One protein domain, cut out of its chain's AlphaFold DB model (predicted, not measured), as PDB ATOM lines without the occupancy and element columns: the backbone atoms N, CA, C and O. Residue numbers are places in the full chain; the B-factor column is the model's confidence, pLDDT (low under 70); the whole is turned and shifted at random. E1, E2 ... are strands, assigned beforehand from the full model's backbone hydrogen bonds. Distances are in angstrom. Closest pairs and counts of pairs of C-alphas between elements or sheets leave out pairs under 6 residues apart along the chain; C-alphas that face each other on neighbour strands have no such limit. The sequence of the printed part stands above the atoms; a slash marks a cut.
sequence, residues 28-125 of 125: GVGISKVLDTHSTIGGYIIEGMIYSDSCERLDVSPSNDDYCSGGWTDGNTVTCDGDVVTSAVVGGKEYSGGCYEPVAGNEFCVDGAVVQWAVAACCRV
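AT A GLANCE: This is residues 28 to 125 of the 125 residues of an uncharacterized protein of Pseudogymnoascus sp. VKM F-4516 (FW-969) (UniProt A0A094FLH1). A long, strongly twisted five-strand sheet has a small three-strand sheet packed crosswise over one end of it, a sandwich only partly face to face. The hairpin of E1 and E2 runs away from the small sheet, E4 E5 E6, and its turn at Thr 40 makes one end of the longest axis; the other end lies at Gly 97, between E6 and E7. The printed part has 98 residues with eight named strands, E1 to E8 in that order, and no named helix: all strand. The sheets run E3 E2 E1 E8 E7 and E4 E5 E6, both antiparallel. The whole is compact, with a radius of gyration of the C-alphas of 13.2 A, yet elongated, spanning 44 by 27 by 24 A.

HOW THE PARTS SIT: Begin in the large sheet with E1, residues 28 to 36, and its hairpin partner E2, residues 43 to 52; N 32 and O 47 are 2.9 A apart, within hydrogen-bond range. E2 bends by 61 degrees at residue 48. Beside it is the edge strand E3, residues 57 to 60, where N 50 and O 59 are 3.0 A apart; E1, E2 and E3 form a meander, each strand the antiparallel neighbour of the one before. On the other side of E1 look for E8, residues 115 to 124, with N 31 and O 118 at 3.0 A. E8 bends by 62 degrees at residue 120, and its residues 122 to 124 pair with the edge strand E7, residues 98 to 100; N 122 and O 100 are 2.8 A apart. A second meander is E4, residues 77 to 81, E5, residues 84 to 90, and E6, residues 93 to 95; N 79 and O 87 are 2.9 A apart, N 95 and O 88 2.8 A. The two sheets form a sandwich, two sheets face to face, their strands at 85 degrees. The closest C-alphas of E5 and E7 are Thr 86 and Cys 99, 5.6 A; those of E5 and E8 are Val 85 and Ala 121, 6.4 A.

IN THESE COORDINATES: Find C-alpha 28 at (133.128, 179.987, 54.174); from there E1 runs 23.6 A to C-alpha 36 at (129.866, 199.860, 41.885). E2 measures 26.6 A, E5 17.6 A and E4 13.5 A. E8 runs 24.8 A to C-alpha 124 at (134.572, 173.831, 60.467).

THE WHOLE: The C-alphas of Thr 40 and Gly 97, the two farthest apart, are 44.4 A from each other. The printed part has no cut. The links E3 to E4 and E7 to E8 are long. Look for low confidence, pLDDT under 70, at residues 37 to 42, 63 to 65 and 103 to 116.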
ATOM      1  N   GLY A  28     131.990 179.554  54.950       91.25
ATOM      2  CA  GLY A  28     133.128 179.987  54.174       91.25
ATOM      3  C   GLY A  28     133.434 181.463  54.336       91.25
ATOM      4  O   GLY A  28     132.599 182.281  54.722       91.25
ATOM      5  N   VAL A  29     134.692 181.758  54.046       90.88
ATOM      6  CA  VAL A  29     135.306 183.075  54.072       90.88
ATOM      7  C   VAL A  29     135.888 183.354  52.693       90.88
ATOM      8  O   VAL A  29     136.393 182.448  52.022       90.88
ATOM      9  N   GLY A  30     135.763 184.580  52.205       88.88
ATOM     10  CA  GLY A  30     136.260 184.919  50.878       88.88
ATOM     11  C   GLY A  30     136.001 186.362  50.494       88.88
ATOM     12  O   GLY A  30     135.843 187.219  51.359       88.88
ATOM     13  N   ILE A  31     135.938 186.621  49.191       85.06
ATOM     14  CA  ILE A  31     135.677 187.954  48.644       85.06
ATOM     15  C   ILE A  31     134.442 187.955  47.749       85.06
ATOM     16  O   ILE A  31     134.176 186.988  47.031       85.06
ATOM     17  N   SER A  32     133.718 189.070  47.730       80.25
ATOM     18  CA  SER A  32     132.723 189.361  46.700       80.25
ATOM     19  C   SER A  32     133.212 190.459  45.766       80.25
ATOM     20  O   SER A  32     133.972 191.338  46.165       80.25
ATOM     21  N   LYS A  33     132.783 190.398  44.501       78.06
ATOM     22  CA  LYS A  33     132.901 191.503  43.542       78.06
ATOM     23  C   LYS A  33     131.517 192.045  43.246       78.06
ATOM     24  O   LYS A  33     130.756 191.398  42.525       78.06
ATOM     25  N   VAL A  34     131.213 193.220  43.779       74.94
ATOM     26  CA  VAL A  34     129.932 193.906  43.575       74.94
ATOM     27  C   VAL A  34     130.128 195.013  42.549       74.94
ATOM     28  O   VAL A  34     131.123 195.733  42.599       74.94
ATOM     29  N   LEU A  35     129.200 195.157  41.602       72.00
ATOM     30  CA  LEU A  35     129.221 196.288  40.678       72.00
ATOM     31  C   LEU A  35     129.030 197.597  41.458       72.00
ATOM     32  O   LEU A  35     128.001 197.793  42.104       72.00
ATOM     33  N   ASP A  36     129.993 198.510  41.350       72.19
ATOM     34  CA  ASP A  36     129.866 199.860  41.885       72.19
ATOM     35  C   ASP A  36     128.931 200.675  40.987       72.19
ATOM     36  O   ASP A  36     129.319 201.175  39.927       72.19
ATOM     37  N   THR A  37     127.674 200.789  41.407       67.25
ATOM     38  CA  THR A  37     126.648 201.572  40.707       67.25
ATOM     39  C   THR A  37     126.724 203.071  41.003       67.25
ATOM     40  O   THR A  37     126.023 203.850  40.355       67.25
ATOM     41  N   HIS A  38     127.573 203.490  41.946       64.31
ATOM     42  CA  HIS A  38     127.759 204.889  42.334       64.31
ATOM     43  C   HIS A  38     128.992 205.522  41.670       64.31
ATOM     44  O   HIS A  38     129.083 206.749  41.589       64.31
ATOM     45  N   SER A  39     129.916 204.711  41.146       63.50
ATOM     46  CA  SER A  39     131.042 205.175  40.333       63.50
ATOM     47  C   SER A  39     130.606 205.564  38.918       63.50
ATOM     48  O   SER A  39     130.062 204.769  38.153       63.50
ATOM     49  N   THR A  40     130.938 206.790  38.515       56.41
ATOM     50  CA  THR A  40     130.724 207.317  37.155       56.41
ATOM     51  C   THR A  40     131.553 206.620  36.074       56.41
ATOM     52  O   THR A  40     131.308 206.842  34.889       56.41
ATOM     53  N   ILE A  41     132.535 205.799  36.455       63.47
ATOM     54  CA  ILE A  41     133.485 205.152  35.537       63.47
ATOM     55  C   ILE A  41     133.103 203.677  35.298       63.47
ATOM     56  O   ILE A  41     133.593 203.058  34.355       63.47
ATOM     57  N   GLY A  42     132.180 203.129  36.099       60.00
ATOM     58  CA  GLY A  42     131.950 201.691  36.186       60.00
ATOM     59  C   GLY A  42     133.130 201.012  36.888       60.00
ATOM     60  O   GLY A  42     134.288 201.181  36.511       60.00
ATOM     61  N   GLY A  43     132.854 200.261  37.948       71.00
ATOM     62  CA  GLY A  43     133.889 199.595  38.733       71.00
ATOM     63  C   GLY A  43     133.332 198.421  39.516       71.00
ATOM     64  O   GLY A  43     132.124 198.197  39.527       71.00
ATOM     65  N   TYR A  44     134.218 197.672  40.161       75.44
ATOM     66  CA  TYR A  44     133.834 196.654  41.130       75.44
ATOM     67  C   TYR A  44     134.383 197.038  42.496       75.44
ATOM     68  O   TYR A  44     135.543 197.441  42.596       75.44
ATOM     69  N   ILE A  45     133.560 196.877  43.524       78.44
ATOM     70  CA  ILE A  45     133.990 196.901  44.918       78.44
ATOM     71  C   ILE A  45     134.339 195.463  45.294       78.44
ATOM     72  O   ILE A  45     133.595 194.536  44.956       78.44
ATOM     73  N   ILE A  46     135.500 195.286  45.924       80.12
ATOM     74  CA  ILE A  46     135.900 194.013  46.518       80.12
ATOM     75  C   ILE A  46     135.608 194.109  48.007       80.12
ATOM     76  O   ILE A  46     136.128 195.000  48.670       80.12
ATOM     77  N   GLU A  47     134.782 193.204  48.512       83.44
ATOM     78  CA  GLU A  47     134.411 193.172  49.925       83.44
ATOM     79  C   GLU A  47     134.770 191.805  50.508       83.44
ATOM     80  O   GLU A  47     134.487 190.775  49.889       83.44
ATOM     81  N   GLY A  48     135.379 191.787  51.696       87.88
ATOM     82  CA  GLY A  48     135.536 190.565  52.481       87.88
ATOM     83  C   GLY A  48     134.170 190.029  52.919       87.88
ATOM     84  O   GLY A  48     133.308 190.791  53.350       87.88
ATOM     85  N   MET A  49     133.970 188.718  52.814       88.81
ATOM     86  CA  MET A  49     132.680 188.060  53.023       88.81
ATOM     87  C   MET A  49     132.773 186.865  53.963       88.81
ATOM     88  O   MET A  49     133.720 186.079  53.880       88.81
ATOM     89  N   ILE A  50     131.710 186.669  54.745       90.31
ATOM     90  CA  ILE A  50     131.406 185.416  55.443       90.31
ATOM     91  C   ILE A  50     130.058 184.900  54.929       90.31
ATOM     92  O   ILE A  50     129.083 185.654  54.857       90.31
ATOM     93  N   TYR A  51     129.983 183.618  54.586       88.62
ATOM     94  CA  TYR A  51     128.763 182.975  54.091       88.62
ATOM     95  C   TYR A  51     128.536 181.607  54.732       88.62
ATOM     96  O   TYR A  51     129.459 180.967  55.245       88.62
ATOM     97  N   SER A  52     127.283 181.167  54.714       89.12
ATOM     98  CA  SER A  52     126.892 179.829  55.147       89.12
ATOM     99  C   SER A  52     127.259 178.764  54.105       89.12
ATOM    100  O   SER A  52     127.568 179.058  52.947       89.12
ATOM    101  N   ASP A  53     127.133 177.501  54.501       84.19
ATOM    102  CA  ASP A  53     127.157 176.325  53.621       84.19
ATOM    103  C   ASP A  53     126.102 176.357  52.495       84.19
ATOM    104  O   ASP A  53     126.260 175.692  51.471       84.19
ATOM    105  N   SER A  54     125.027 177.127  52.664       80.31
ATOM    106  CA  SER A  54     123.977 177.354  51.664       80.31
ATOM    107  C   SER A  54     124.207 178.588  50.791       80.31
ATOM    108  O   SER A  54     123.279 179.001  50.091       80.31
ATOM    109  N   CYS A  55     125.412 179.172  50.820       78.19
ATOM    110  CA  CYS A  55     125.736 180.435  50.155       78.19
ATOM    111  C   CYS A  55     124.929 181.639  50.673       78.19
ATOM    112  O   CYS A  55     124.828 182.655  49.996       78.19
ATOM    113  N   GLU A  56     124.331 181.580  51.859       83.88
ATOM    114  CA  GLU A  56     123.697 182.763  52.437       83.88
ATOM    115  C   GLU A  56     124.774 183.726  52.934       83.88
ATOM    116  O   GLU A  56     125.716 183.314  53.612       83.88
ATOM    117  N   ARG A  57     124.640 185.019  52.623       85.50
ATOM    118  CA  ARG A  57     125.533 186.045  53.166       85.50
ATOM    119  C   ARG A  57     125.287 186.205  54.665       85.50
ATOM    120  O   ARG A  57     124.220 186.673  55.055       85.50
ATOM    121  N   LEU A  58     126.296 185.893  55.474       88.75
ATOM    122  CA  LEU A  58     126.255 186.048  56.929       88.75
ATOM    123  C   LEU A  58     126.828 187.395  57.375       88.75
ATOM    124  O   LEU A  58     126.271 188.018  58.272       88.75
ATOM    125  N   ASP A  59     127.912 187.852  56.742       90.50
ATOM    126  CA  ASP A  59     128.536 189.142  57.049       90.50
ATOM    127  C   ASP A  59     129.327 189.689  55.849       90.50
ATOM    128  O   ASP A  59     129.711 188.940  54.941       90.50
ATOM    129  N   VAL A  60     129.566 191.000  55.854       87.81
ATOM    130  CA  VAL A  60     130.385 191.723  54.877       87.81
ATOM    131  C   VAL A  60     131.270 192.731  55.596       87.81
ATOM    132  O   VAL A  60     130.806 193.499  56.439       87.81
ATOM    133  N   SER A  61     132.553 192.752  55.247       85.25
ATOM    134  CA  SER A  61     133.454 193.752  55.789       85.25
ATOM    135  C   SER A  61     133.202 195.114  55.130       85.25
ATOM    136  O   SER A  61     133.304 195.222  53.908       85.25
ATOM    137  N   PRO A  62     132.918 196.182  55.901       70.38
ATOM    138  CA  PRO A  62     132.608 197.495  55.358       70.38
ATOM    139  C   PRO A  62     133.857 198.272  54.925       70.38
ATOM    140  O   PRO A  62     133.725 199.365  54.377       70.38
ATOM    141  N   SER A  63     135.068 197.772  55.201       65.38
ATOM    142  CA  SER A  63     136.307 198.494  54.899       65.38
ATOM    143  C   SER A  63     136.816 198.284  53.469       65.38
ATOM    144  O   SER A  63     137.784 198.930  53.089       65.38
ATOM    145  N   ASN A  64     136.143 197.459  52.646       65.25
ATOM    146  CA  ASN A  64     136.604 197.047  51.305       65.25
ATOM    147  C   ASN A  64     138.019 196.443  51.302       65.25
ATOM    148  O   ASN A  64     138.681 196.373  50.264       65.25
ATOM    149  N   ASP A  65     138.486 196.037  52.478       65.00
ATOM    150  CA  ASP A  65     139.765 195.387  52.666       65.00
ATOM    151  C   ASP A  65     139.548 193.873  52.628       65.00
ATOM    152  O   ASP A  65     138.435 193.367  52.804       65.00
ATOM    153  N   ASP A  66     140.627 193.151  52.362       75.81
ATOM    154  CA  ASP A  66     140.644 191.696  52.291       75.81
ATOM    155  C   ASP A  66     139.998 191.021  53.523       75.81
ATOM    156  O   ASP A  66     139.932 191.595  54.614       75.81
ATOM    157  N   TYR A  67     139.555 189.769  53.381       85.00
ATOM    158  CA  TYR A  67     138.901 189.019  54.458       85.00
ATOM    159  C   TYR A  67     139.804 188.789  55.685       85.00
ATOM    160  O   TYR A  67     139.302 188.554  56.779       85.00
ATOM    161  N   CYS A  68     141.127 188.895  55.568       87.06
ATOM    162  CA  CYS A  68     142.022 188.761  56.723       87.06
ATOM    163  C   CYS A  68     142.179 190.046  57.550       87.06
ATOM    164  O   CYS A  68     142.507 189.985  58.735       87.06
ATOM    165  N   SER A  69     141.935 191.210  56.948       79.94
ATOM    166  CA  SER A  69     142.056 192.524  57.599       79.94
ATOM    167  C   SER A  69     140.716 193.231  57.787       79.94
ATOM    168  O   SER A  69     140.682 194.363  58.270       79.94
ATOM    169  N   GLY A  70     139.621 192.583  57.392       72.69
ATOM    170  CA  GLY A  70     138.289 193.153  57.439       72.69
ATOM    171  C   GLY A  70     137.850 193.532  58.852       72.69
ATOM    172  O   GLY A  70     138.029 192.782  59.814       72.69
ATOM    173  N   GLY A  71     137.217 194.700  58.977       79.44
ATOM    174  CA  GLY A  71     136.353 194.978  60.122       79.44
ATOM    175  C   GLY A  71     135.070 194.170  59.961       79.44
ATOM    176  O   GLY A  71     134.408 194.300  58.942       79.44
ATOM    177  N   TRP A  72     134.725 193.313  60.911       87.44
ATOM    178  CA  TRP A  72     133.519 192.483  60.835       87.44
ATOM    179  C   TRP A  72     132.430 193.028  61.754       87.44
ATOM    180  O   TRP A  72     132.728 193.725  62.733       87.44
ATOM    181  N   THR A  73     131.165 192.750  61.438       84.81
ATOM    182  CA  THR A  73     130.047 193.241  62.249       84.81
ATOM    183  C   THR A  73     129.776 192.309  63.433       84.81
ATOM    184  O   THR A  73     130.171 191.146  63.443       84.81
ATOM    185  N   ASP A  74     129.158 192.847  64.489       76.94
ATOM    186  CA  ASP A  74     128.552 192.075  65.584       76.94
ATOM    187  C   ASP A  74     129.417 190.956  66.204       76.94
ATOM    188  O   ASP A  74     128.942 189.863  66.511       76.94
ATOM    189  N   GLY A  75     130.702 191.239  66.445       80.62
ATOM    190  CA  GLY A  75     131.610 190.307  67.125       80.62
ATOM    191  C   GLY A  75     132.023 189.100  66.282       80.62
ATOM    192  O   GLY A  75     132.651 188.181  66.815       80.62
ATOM    193  N   ASN A  76     131.703 189.104  64.988       91.00
ATOM    194  CA  ASN A  76     132.290 188.176  64.043       91.00
ATOM    195  C   ASN A  76     133.783 188.483  63.890       91.00
ATOM    196  O   ASN A  76     134.219 189.627  64.024       91.00
ATOM    197  N   THR A  77     134.587 187.464  63.622       91.44
ATOM    198  CA  THR A  77     136.021 187.632  63.369       91.44
ATOM    199  C   THR A  77     136.495 186.578  62.391       91.44
ATOM    200  O   THR A  77     136.122 185.416  62.526       91.44
ATOM    201  N   VAL A  78     137.391 186.952  61.488       92.12
ATOM    202  CA  VAL A  78     138.203 186.021  60.703       92.12
ATOM    203  C   VAL A  78     139.639 186.163  61.183       92.12
ATOM    204  O   VAL A  78     140.140 187.277  61.318       92.12
ATOM    205  N   THR A  79     140.287 185.040  61.479       93.12
ATOM    206  CA  THR A  79     141.706 185.000  61.846       93.12
ATOM    207  C   THR A  79     142.486 184.348  60.717       93.12
ATOM    208  O   THR A  79     142.074 183.303  60.208       93.12
ATOM    209  N   CYS A  80     143.617 184.948  60.361       92.25
ATOM    210  CA  CYS A  80     144.505 184.442  59.323       92.25
ATOM    211  C   CYS A  80     145.963 184.363  59.789       92.25
ATOM    212  O   CYS A  80     146.391 185.131  60.655       92.25
ATOM    213  N   ASP A  81     146.723 183.472  59.154       91.62
ATOM    214  CA  ASP A  81     148.187 183.455  59.135       91.62
ATOM    215  C   ASP A  81     148.656 183.826  57.717       91.62
ATOM    216  O   ASP A  81     148.567 183.029  56.780       91.62
ATOM    217  N   GLY A  82     149.059 185.086  57.534       88.12
ATOM    218  CA  GLY A  82     149.183 185.678  56.200       88.12
ATOM    219  C   GLY A  82     147.821 185.717  55.500       88.12
ATOM    220  O   GLY A  82     146.861 186.229  56.069       88.12
ATOM    221  N   ASP A  83     147.743 185.129  54.306       83.50
ATOM    222  CA  ASP A  83     146.509 185.040  53.507       83.50
ATOM    223  C   ASP A  83     145.713 183.748  53.792       83.50
ATOM    224  O   ASP A  83     144.684 183.475  53.174       83.50
ATOM    225  N   VAL A  84     146.199 182.901  54.707       88.62
ATOM    226  CA  VAL A  84     145.567 181.617  55.024       88.62
ATOM    227  C   VAL A  84     144.610 181.802  56.189       88.62
ATOM    228  O   VAL A  84     145.037 182.067  57.311       88.62
ATOM    229  N   VAL A  85     143.316 181.597  55.951       91.44
ATOM    230  CA  VAL A  85     142.309 181.597  57.019       91.44
ATOM    231  C   VAL A  85     142.572 180.427  57.969       91.44
ATOM    232  O   VAL A  85     142.645 179.277  57.537       91.44
ATOM    233  N   THR A  86     142.700 180.702  59.267       93.94
ATOM    234  CA  THR A  86     142.963 179.682  60.297       93.94
ATOM    235  C   THR A  86     141.738 179.367  61.143       93.94
ATOM    236  O   THR A  86     141.576 178.230  61.587       93.94
ATOM    237  N   SER A  87     140.883 180.363  61.385       94.00
ATOM    238  CA  SER A  87     139.637 180.208  62.137       94.00
ATOM    239  C   SER A  87     138.698 181.386  61.901       94.00
ATOM    240  O   SER A  87     139.101 182.444  61.412       94.00
ATOM    241  N   ALA A  88     137.440 181.216  62.295       93.38
ATOM    242  CA  ALA A  88     136.484 182.310  62.347       93.38
ATOM    243  C   ALA A  88     135.535 182.173  63.544       93.38
ATOM    244  O   ALA A  88     135.304 181.080  64.054       93.38
ATOM    245  N   VAL A  89     134.979 183.296  63.984       94.44
ATOM    246  CA  VAL A  89     133.880 183.361  64.951       94.44
ATOM    247  C   VAL A  89     132.721 184.038  64.247       94.44
ATOM    248  O   VAL A  89     132.904 185.117  63.692       94.44
ATOM    249  N   VAL A  90     131.549 183.405  64.239       93.25
ATOM    250  CA  VAL A  90     130.352 183.937  63.575       93.25
ATOM    251  C   VAL A  90     129.145 183.753  64.480       93.25
ATOM    252  O   VAL A  90     128.860 182.635  64.914       93.25
ATOM    253  N   GLY A  91     128.456 184.843  64.821       91.06
ATOM    254  CA  GLY A  91     127.313 184.817  65.740       91.06
ATOM    255  C   GLY A  91     127.656 184.223  67.113       91.06
ATOM    256  O   GLY A  91     126.837 183.526  67.711       91.06
ATOM    257  N   GLY A  92     128.893 184.423  67.585       90.19
ATOM    258  CA  GLY A  92     129.404 183.857  68.839       90.19
ATOM    259  C   GLY A  92     129.784 182.371  68.786       90.19
ATOM    260  O   GLY A  92     130.159 181.808  69.815       90.19
ATOM    261  N   LYS A  93     129.705 181.724  67.616       93.56
ATOM    262  CA  LYS A  93     130.140 180.339  67.411       93.56
ATOM    263  C   LYS A  93     131.532 180.302  66.790       93.56
ATOM    264  O   LYS A  93     131.777 180.967  65.789       93.56
ATOM    265  N   GLU A  94     132.417 179.503  67.372       94.88
ATOM    266  CA  GLU A  94     133.788 179.322  66.894       94.88
ATOM    267  C   GLU A  94     133.867 178.220  65.825       94.88
ATOM    268  O   GLU A  94     133.247 177.164  65.952       94.88
ATOM    269  N   TYR A  95     134.638 178.494  64.778       94.56
ATOM    270  CA  TYR A  95     134.961 177.609  63.665       94.56
ATOM    271  C   TYR A  95     136.485 177.454  63.596       94.56
ATOM    272  O   TYR A  95     137.148 178.044  62.738       94.56
ATOM    273  N   SER A  96     137.046 176.731  64.567       91.56
ATOM    274  CA  SER A  96     138.493 176.535  64.744       91.56
ATOM    275  C   SER A  96     138.944 175.081  64.606       91.56
ATOM    276  O   SER A  96     140.143 174.802  64.681       91.56
ATOM    277  N   GLY A  97     138.035 174.153  64.288       86.19
ATOM    278  CA  GLY A  97     138.384 172.775  63.947       86.19
ATOM    279  C   GLY A  97     139.325 172.662  62.740       86.19
ATOM    280  O   GLY A  97     139.888 171.594  62.491       86.19
ATOM    281  N   GLY A  98     139.519 173.741  61.979       87.44
ATOM    282  CA  GLY A  98     140.498 173.885  60.904       87.44
ATOM    283  C   GLY A  98     139.837 174.319  59.602       87.44
ATOM    284  O   GLY A  98     138.811 173.760  59.215       87.44
ATOM    285  N   CYS A  99     140.434 175.300  58.932       92.88
ATOM    286  CA  CYS A  99     139.962 175.783  57.643       92.88
ATOM    287  C   CYS A  99     140.730 175.130  56.490       92.88
ATOM    288  O   CYS A  99     141.886 174.729  56.643       92.88
ATOM    289  N   TYR A 100     140.077 174.988  55.342       90.81
ATOM    290  CA  TYR A 100     140.670 174.410  54.141       90.81
ATOM    291  C   TYR A 100     140.191 175.137  52.886       90.81
ATOM    292  O   TYR A 100     139.070 175.636  52.837       90.81
ATOM    293  N   GLU A 101     141.029 175.160  51.855       89.00
ATOM    294  CA  GLU A 101     140.642 175.627  50.523       89.00
ATOM    295  C   GLU A 101     139.726 174.576  49.865       89.00
ATOM    296  O   GLU A 101     140.118 173.403  49.774       89.00
ATOM    297  N   PRO A 102     138.497 174.918  49.441       83.19
ATOM    298  CA  PRO A 102     137.616 173.941  48.814       83.19
ATOM    299  C   PRO A 102     138.170 173.447  47.472       83.19
ATOM    300  O   PRO A 102     138.784 174.178  46.706       83.19
ATOM    301  N   VAL A 103     137.920 172.170  47.171       66.69
ATOM    302  CA  VAL A 103     138.575 171.422  46.076       66.69
ATOM    303  C   VAL A 103     138.037 171.786  44.675       66.69
ATOM    304  O   VAL A 103     138.539 171.287  43.670       66.69
ATOM    305  N   ALA A 104     137.050 172.677  44.560       53.66
ATOM    306  CA  ALA A 104     136.467 173.079  43.282       53.66
ATOM    307  C   ALA A 104     136.690 174.576  43.028       53.66
ATOM    308  O   ALA A 104     136.097 175.441  43.668       53.66
ATOM    309  N   GLY A 105     137.590 174.865  42.085       42.75
ATOM    310  CA  GLY A 105     137.989 176.217  41.718       42.75
ATOM    311  C   GLY A 105     136.807 177.089  41.296       42.75
ATOM    312  O   GLY A 105     136.023 176.713  40.428       42.75
ATOM    313  N   ASN A 106     136.743 178.290  41.870       46.31
ATOM    314  CA  ASN A 106     135.804 179.351  41.507       46.31
ATOM    315  C   ASN A 106     134.319 178.945  41.574       46.31
ATOM    316  O   ASN A 106     133.544 179.331  40.697       46.31
ATOM    317  N   GLU A 107     133.893 178.171  42.574       55.38
ATOM    318  CA  GLU A 107     132.456 178.004  42.801       55.38
ATOM    319  C   GLU A 107     131.878 179.314  43.337       55.38
ATOM    320  O   GLU A 107     132.066 179.706  44.487       55.38
ATOM    321  N   PHE A 108     131.216 180.026  42.429       60.44
ATOM    322  CA  PHE A 108     130.501 181.242  42.741       60.44
ATOM    323  C   PHE A 108     129.154 180.878  43.328       60.44
ATOM    324  O   PHE A 108     128.298 180.289  42.667       60.44
ATOM    325  N   CYS A 109     128.931 181.315  44.550       59.91
ATOM    326  CA  CYS A 109     127.585 181.561  44.997       59.91
ATOM    327  C   CYS A 109     127.035 182.762  44.190       59.91
ATOM    328  O   CYS A 109     127.661 183.823  44.144       59.91
ATOM    329  N   VAL A 110     125.923 182.569  43.473       56.16
ATOM    330  CA  VAL A 110     125.321 183.590  42.597       56.16
ATOM    331  C   VAL A 110     123.960 183.980  43.153       56.16
ATOM    332  O   VAL A 110     123.024 183.184  43.101       56.16
ATOM    333  N   ASP A 111     123.833 185.218  43.621       54.44
ATOM    334  CA  ASP A 111     122.534 185.883  43.749       54.44
ATOM    335  C   ASP A 111     122.329 186.810  42.542       54.44
ATOM    336  O   ASP A 111     123.283 187.398  42.027       54.44
ATOM    337  N   GLY A 112     121.096 186.884  42.042       47.81
ATOM    338  CA  GLY A 112     120.695 187.265  40.678       47.81
ATOM    339  C   GLY A 112     121.056 188.675  40.186       47.81
ATOM    340  O   GLY A 112     120.597 189.075  39.116       47.81
ATOM    341  N   ALA A 113     121.886 189.422  40.908       46.75
ATOM    342  CA  ALA A 113     122.377 190.743  40.548       46.75
ATOM    343  C   ALA A 113     123.915 190.772  40.510       46.75
ATOM    344  O   ALA A 113     124.528 191.404  41.350       46.75
ATOM    345  N   VAL A 114     124.542 190.105  39.531       50.88
ATOM    346  CA  VAL A 114     125.971 190.276  39.164       50.88
ATOM    347  C   VAL A 114     126.900 190.437  40.383       50.88
ATOM    348  O   VAL A 114     127.632 191.420  40.495       50.88
ATOM    349  N   VAL A 115     126.866 189.477  41.308       59.69
ATOM    350  CA  VAL A 115     127.883 189.374  42.355       59.69
ATOM    351  C   VAL A 115     128.564 188.023  42.215       59.69
ATOM    352  O   VAL A 115     127.920 186.979  42.263       59.69
ATOM    353  N   GLN A 116     129.868 188.052  41.958       65.44
ATOM    354  CA  GLN A 116     130.705 186.857  41.976       65.44
ATOM    355  C   GLN A 116     131.304 186.734  43.375       65.44
ATOM    356  O   GLN A 116     132.015 187.646  43.805       65.44
ATOM    357  N   TRP A 117     131.019 185.638  44.079       71.75
ATOM    358  CA  TRP A 117     131.641 185.325  45.371       71.75
ATOM    359  C   TRP A 117     132.719 184.272  45.161       71.75
ATOM    360  O   TRP A 117     132.438 183.206  44.627       71.75
ATOM    361  N   ALA A 118     133.953 184.576  45.541       78.19
ATOM    362  CA  ALA A 118     135.038 183.610  45.522       78.19
ATOM    363  C   ALA A 118     135.286 183.139  46.951       78.19
ATOM    364  O   ALA A 118     135.694 183.927  47.808       78.19
ATOM    365  N   VAL A 119     135.028 181.858  47.193       84.31
ATOM    366  CA  VAL A 119     135.341 181.200  48.458       84.31
ATOM    367  C   VAL A 119     136.836 180.926  48.534       84.31
ATOM    368  O   VAL A 119     137.357 180.172  47.716       84.31
ATOM    369  N   ALA A 120     137.516 181.524  49.511       86.94
ATOM    370  CA  ALA A 120     138.936 181.285  49.760       86.94
ATOM    371  C   ALA A 120     139.149 180.119  50.737       86.94
ATOM    372  O   ALA A 120     140.072 179.325  50.571       86.94
ATOM    373  N   ALA A 121     138.280 179.988  51.742       91.06
ATOM    374  CA  ALA A 121     138.374 178.925  52.733       91.06
ATOM    375  C   ALA A 121     137.000 178.508  53.262       91.06
ATOM    376  O   ALA A 121     136.126 179.349  53.455       91.06
ATOM    377  N   CYS A 122     136.856 177.222  53.567       92.50
ATOM    378  CA  CYS A 122     135.769 176.666  54.364       92.50
ATOM    379  C   CYS A 122     136.288 176.329  55.762       92.50
ATOM    380  O   CYS A 122     137.307 175.648  55.893       92.50
ATOM    381  N   CYS A 123     135.597 176.791  56.802       94.19
ATOM    382  CA  CYS A 123     135.967 176.589  58.200       94.19
ATOM    383  C   CYS A 123     134.921 175.736  58.918       94.19
ATOM    384  O   CYS A 123     133.715 175.990  58.841       94.19
ATOM    385  N   ARG A 124     135.399 174.729  59.651       94.25
ATOM    386  CA  ARG A 124     134.572 173.831  60.467       94.25
ATOM    387  C   ARG A 124     134.628 174.210  61.941       94.25
ATOM    388  O   ARG A 124     135.605 174.804  62.390       94.25
ATOM    389  N   VAL A 125     133.580 173.824  62.664       89.88
ATOM    390  CA  VAL A 125     133.525 173.874  64.134       89.88
ATOM    391  C   VAL A 125     134.659 173.050  64.721       89.88
ATOM    392  O   VAL A 125     134.829 171.892  64.272       89.88
TER     393      VAL A 125